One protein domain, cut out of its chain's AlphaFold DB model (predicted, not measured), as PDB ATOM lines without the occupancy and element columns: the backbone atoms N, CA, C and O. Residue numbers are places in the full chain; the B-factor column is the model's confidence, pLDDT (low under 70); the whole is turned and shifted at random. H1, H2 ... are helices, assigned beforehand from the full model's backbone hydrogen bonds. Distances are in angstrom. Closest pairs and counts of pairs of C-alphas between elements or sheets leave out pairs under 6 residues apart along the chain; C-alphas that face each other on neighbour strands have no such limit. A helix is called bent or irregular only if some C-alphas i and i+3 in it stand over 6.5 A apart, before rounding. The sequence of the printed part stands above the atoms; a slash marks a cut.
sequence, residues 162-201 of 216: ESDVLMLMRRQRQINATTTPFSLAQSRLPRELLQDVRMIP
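This is residues 162 to 201 of the 216 residues of the protein "CENP-T_C domain-containing protein" of Monilinia fructigena (UniProt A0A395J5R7). A small helical hairpin, H2 and H3, makes one side of the domain, and a single helix, H1, makes the other, set nearly square to H2 and joined to it by a looping link, residues 172 to 180. H1 and H3 lie at opposite ends of this bowed arrangement. The printed part has 40 residues with three named helices in the order H1, H2, H3 and no named strand, and its class is all helix. The whole is compact, with a radius of gyration of the C-alphas of 10.1 A, and spans 27 by 19 by 15 A.

H1, residues 162 to 171, and H2, residues 181 to 188, are close but not clearly touching: their closest C-alphas, those of Leu 166 and Pro 181, are 7.7 A apart. Their lines are about perpendicular, at 76 degrees. H2 touches H3, residues 191 to 197, where the closest C-alphas, those of Gln 186 and Leu 194, are 6.7 A apart. These two form a helical hairpin, running opposite ways at a shallow tilt of 22 degrees. H1 and H3 are apart. In H1 and H2 every O i to N i+4 pair is within hydrogen-bond range; in H3 0 of 3 are, beside 2 of 4 O i to N i+3 pairs.

H1 begins at C-alpha 162 (167.195, 104.684, 129.831) and measures 14.4 A from first to last C-alpha. H2 begins at C-alpha 181 (160.351, 111.202, 135.158) and measures 10.6 A. H3 measures 10.2 A and ends at C-alpha 197 (167.394, 114.255, 132.066). It is neither bent nor irregular, but only just: C-alphas 192 and 195 are 6.2 A apart.

The two C-alphas farthest apart, those of Arg 171 and Glu 192, are 27.0 A from each other. The printed part has no cut. The link from H1 to H2 is short, and that from H2 to H3 is tight. The mean pLDDT of the printed part is 87.3; residues 198 to 201 are under 70.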
ATOM      1  N   GLU A 162     168.106 103.867 129.020       92.44
ATOM      2  CA  GLU A 162     167.195 104.684 129.831       92.44
ATOM      3  C   GLU A 162     165.804 104.046 129.952       92.44
ATOM      4  O   GLU A 162     165.129 104.187 130.976       92.44
ATOM      5  N   SER A 163     165.373 103.290 128.933       93.19
ATOM      6  CA  SER A 163     164.110 102.549 128.965       93.19
ATOM      7  C   SER A 163     164.035 101.547 130.117       93.19
ATOM      8  O   SER A 163     162.955 101.351 130.681       93.19
ATOM      9  N   ASP A 164     165.166 100.939 130.481       95.69
ATOM     10  CA  ASP A 164     165.248  99.908 131.517       95.69
ATOM     11  C   ASP A 164     165.081 100.549 132.898       95.69
ATOM     12  O   ASP A 164     164.289 100.086 133.722       95.69
ATOM     13  N   VAL A 165     165.727 101.701 133.102       95.06
ATOM     14  CA  VAL A 165     165.577 102.522 134.311       95.06
ATOM     15  C   VAL A 165     164.142 103.033 134.443       95.06
ATOM     16  O   VAL A 165     163.543 102.950 135.516       95.06
ATOM     17  N   LEU A 166     163.530 103.499 133.350       94.38
ATOM     18  CA  LEU A 166     162.123 103.909 133.353       94.38
ATOM     19  C   LEU A 166     161.189 102.741 133.699       94.38
ATOM     20  O   LEU A 166     160.211 102.928 134.426       94.38
ATOM     21  N   MET A 167     161.465 101.534 133.207       95.31
ATOM     22  CA  MET A 167     160.677 100.352 133.556       95.31
ATOM     23  C   MET A 167     160.823  99.987 135.038       95.31
ATOM     24  O   MET A 167     159.809  99.774 135.710       95.31
ATOM     25  N   LEU A 168     162.047 100.015 135.574       96.56
ATOM     26  CA  LEU A 168     162.319  99.802 136.996       96.56
ATOM     27  C   LEU A 168     161.554 100.804 137.871       96.56
ATOM     28  O   LEU A 168     160.825 100.416 138.785       96.56
ATOM     29  N   MET A 169     161.637 102.096 137.546       95.62
ATOM     30  CA  MET A 169     160.963 103.157 138.299       95.62
ATOM     31  C   MET A 169     159.433 103.046 138.234       95.62
ATOM     32  O   MET A 169     158.754 103.395 139.204       95.62
ATOM     33  N   ARG A 170     158.866 102.534 137.129       94.88
ATOM     34  CA  ARG A 170     157.428 102.208 137.038       94.88
ATOM     35  C   ARG A 170     157.064 101.058 137.969       94.88
ATOM     36  O   ARG A 170     156.077 101.162 138.694       94.88
ATOM     37  N   ARG A 171     157.865  99.987 137.989       96.19
ATOM     38  CA  ARG A 171     157.644  98.820 138.862       96.19
ATOM     39  C   ARG A 171     157.719  99.196 140.343       96.19
ATOM     40  O   ARG A 171     156.869  98.773 141.121       96.19
ATOM     41  N   GLN A 172     158.659 100.066 140.711       95.75
ATOM     42  CA  GLN A 172     158.806 100.627 142.062       95.75
ATOM     43  C   GLN A 172     157.795 101.746 142.387       95.75
ATOM     44  O   GLN A 172     157.856 102.343 143.463       95.75
ATOM     45  N   ARG A 173     156.869 102.050 141.463       96.06
ATOM     46  CA  ARG A 173     155.821 103.080 141.588       96.06
ATOM     47  C   ARG A 173     156.347 104.499 141.837       96.06
ATOM     48  O   ARG A 173     155.610 105.347 142.335       96.06
ATOM     49  N   GLN A 174     157.595 104.771 141.461       94.31
ATOM     50  CA  GLN A 174     158.192 106.106 141.545       94.31
ATOM     51  C   GLN A 174     157.687 107.017 140.424       94.31
ATOM     52  O   GLN A 174     157.526 108.220 140.624       94.31
ATOM     53  N   ILE A 175     157.396 106.436 139.255       94.38
ATOM     54  CA  ILE A 175     156.799 107.147 138.123       94.38
ATOM     55  C   ILE A 175     155.476 106.511 137.715       94.38
ATOM     56  O   ILE A 175     155.297 105.293 137.751       94.38
ATOM     57  N   ASN A 176     154.536 107.359 137.322       92.81
ATOM     58  CA  ASN A 176     153.199 106.977 136.887       92.81
ATOM     59  C   ASN A 176     152.673 108.041 135.900       92.81
ATOM     60  O   ASN A 176     153.435 108.888 135.434       92.81
ATOM     61  N   ALA A 177     151.385 107.996 135.551       88.50
ATOM     62  CA  ALA A 177     150.803 108.963 134.618       88.50
ATOM     63  C   ALA A 177     150.829 110.415 135.143       88.50
ATOM     64  O   ALA A 177     150.896 111.343 134.344       88.50
ATOM     65  N   THR A 178     150.796 110.619 136.465       91.06
ATOM     66  CA  THR A 178     150.822 111.951 137.095       91.06
ATOM     67  C   THR A 178     152.240 112.408 137.443       91.06
ATOM     68  O   THR A 178     152.578 113.576 137.280       91.06
ATOM     69  N   THR A 179     153.089 111.486 137.896       92.44
ATOM     70  CA  THR A 179     154.480 111.714 138.289       92.44
ATOM     71  C   THR A 179     155.386 111.294 137.142       92.44
ATOM     72  O   THR A 179     155.801 110.139 137.034       92.44
ATOM     73  N   THR A 180     155.673 112.247 136.258       92.19
ATOM     74  CA  THR A 180     156.572 112.042 135.118       92.19
ATOM     75  C   THR A 180     158.034 111.952 135.581       92.19
ATOM     76  O   THR A 180     158.383 112.570 136.595       92.19
ATOM     77  N   PRO A 181     158.922 111.268 134.831       90.88
ATOM     78  CA  PRO A 181     160.351 111.202 135.158       90.88
ATOM     79  C   PRO A 181     160.981 112.585 135.355       90.88
ATOM     80  O   PRO A 181     161.730 112.801 136.305       90.88
ATOM     81  N   PHE A 182     160.598 113.552 134.515       89.44
ATOM     82  CA  PHE A 182     161.070 114.929 134.616       89.44
ATOM     83  C   PHE A 182     160.586 115.623 135.896       89.44
ATOM     84  O   PHE A 182     161.378 116.265 136.580       89.44
ATOM     85  N   SER A 183     159.307 115.470 136.260       91.50
ATOM     86  CA  SER A 183     158.782 116.060 137.502       91.50
ATOM     87  C   SER A 183     159.468 115.490 138.748       91.50
ATOM     88  O   SER A 183     159.791 116.233 139.676       91.50
ATOM     89  N   LEU A 184     159.761 114.185 138.739       92.31
ATOM     90  CA  LEU A 184     160.491 113.531 139.815       92.31
ATOM     91  C   LEU A 184     161.932 114.049 139.890       92.31
ATOM     92  O   LEU A 184     162.360 114.473 140.965       92.31
ATOM     93  N   ALA A 185     162.640 114.105 138.759       91.88
ATOM     94  CA  ALA A 185     163.992 114.650 138.672       91.88
ATOM     95  C   ALA A 185     164.055 116.094 139.185       91.88
ATOM     96  O   ALA A 185     164.881 116.404 140.039       91.88
ATOM     97  N   GLN A 186     163.118 116.950 138.770       91.00
ATOM     98  CA  GLN A 186     163.034 118.350 139.193       91.00
ATOM     99  C   GLN A 186     162.929 118.520 140.717       91.00
ATOM    100  O   GLN A 186     163.365 119.543 141.245       91.00
ATOM    101  N   SER A 187     162.347 117.536 141.412       90.31
ATOM    102  CA  SER A 187     162.183 117.547 142.869       90.31
ATOM    103  C   SER A 187     163.347 116.917 143.642       90.31
ATOM    104  O   SER A 187     163.519 117.218 144.824       90.31
ATOM    105  N   ARG A 188     164.122 116.020 143.015       90.12
ATOM    106  CA  ARG A 188     165.150 115.206 143.692       90.12
ATOM    107  C   ARG A 188     166.581 115.505 143.256       90.12
ATOM    108  O   ARG A 188     167.497 115.146 143.989       90.12
ATOM    109  N   LEU A 189     166.777 116.163 142.114       90.19
ATOM    110  CA  LEU A 189     168.093 116.462 141.555       90.19
ATOM    111  C   LEU A 189     168.390 117.970 141.574       90.19
ATOM    112  O   LEU A 189     167.495 118.788 141.338       90.19
ATOM    113  N   PRO A 190     169.654 118.363 141.811       91.00
ATOM    114  CA  PRO A 190     170.126 119.716 141.544       91.00
ATOM    115  C   PRO A 190     169.886 120.122 140.087       91.00
ATOM    116  O   PRO A 190     169.933 119.286 139.184       91.00
ATOM    117  N   ARG A 191     169.674 121.423 139.846       86.19
ATOM    118  CA  ARG A 191     169.295 121.953 138.522       86.19
ATOM    119  C   ARG A 191     170.284 121.623 137.407       86.19
ATOM    120  O   ARG A 191     169.849 121.456 136.272       86.19
ATOM    121  N   GLU A 192     171.564 121.477 137.734       87.31
ATOM    122  CA  GLU A 192     172.598 121.165 136.743       87.31
ATOM    123  C   GLU A 192     172.403 119.783 136.120       87.31
ATOM    124  O   GLU A 192     172.563 119.623 134.917       87.31
ATOM    125  N   LEU A 193     171.927 118.814 136.907       85.06
ATOM    126  CA  LEU A 193     171.687 117.450 136.433       85.06
ATOM    127  C   LEU A 193     170.367 117.307 135.667       85.06
ATOM    128  O   LEU A 193     170.081 116.259 135.098       85.06
ATOM    129  N   LEU A 194     169.528 118.345 135.643       84.00
ATOM    130  CA  LEU A 194     168.254 118.293 134.925       84.00
ATOM    131  C   LEU A 194     168.422 118.457 133.422       84.00
ATOM    132  O   LEU A 194     167.507 118.100 132.683       84.00
ATOM    133  N   GLN A 195     169.540 119.024 132.972       80.81
ATOM    134  CA  GLN A 195     169.804 119.211 131.547       80.81
ATOM    135  C   GLN A 195     169.958 117.856 130.851       80.81
ATOM    136  O   GLN A 195     169.352 117.650 129.804       80.81
ATOM    137  N   ASP A 196     170.631 116.915 131.509       73.69
ATOM    138  CA  ASP A 196     170.874 115.566 130.995       73.69
ATOM    139  C   ASP A 196     169.610 114.690 131.030       73.69
ATOM    140  O   ASP A 196     169.430 113.803 130.203       73.69
ATOM    141  N   VAL A 197     168.678 114.974 131.951       74.69
ATOM    142  CA  VAL A 197     167.394 114.255 132.066       74.69
ATOM    143  C   VAL A 197     166.350 114.748 131.054       74.69
ATOM    144  O   VAL A 197     165.347 114.068 130.815       74.69
ATOM    145  N   ARG A 198     166.534 115.931 130.446       64.56
ATOM    146  CA  ARG A 198     165.628 116.441 129.404       64.56
ATOM    147  C   ARG A 198     165.765 115.585 128.149       64.56
ATOM    148  O   ARG A 198     166.519 115.907 127.238       64.56
ATOM    149  N   MET A 199     164.974 114.519 128.083       57.81
ATOM    150  CA  MET A 199     164.790 113.765 126.854       57.81
ATOM    151  C   MET A 199     164.341 114.697 125.727       57.81
ATOM    152  O   MET A 199     163.460 115.547 125.903       57.81
ATOM    153  N   ILE A 200     164.935 114.490 124.552       53.06
ATOM    154  CA  ILE A 200     164.417 114.990 123.280       53.06
ATOM    155  C   ILE A 200     162.943 114.550 123.212       53.06
ATOM    156  O   ILE A 200     162.667 113.365 123.420       53.06
ATOM    157  N   PRO A 201     161.984 115.467 122.977       49.47
ATOM    158  CA  PRO A 201     160.575 115.115 122.879       49.47
ATOM    159  C   PRO A 201     160.402 113.944 121.910       49.47
ATOM    160  O   PRO A 201     161.048 113.959 120.856       49.47
TER     161      PRO A 201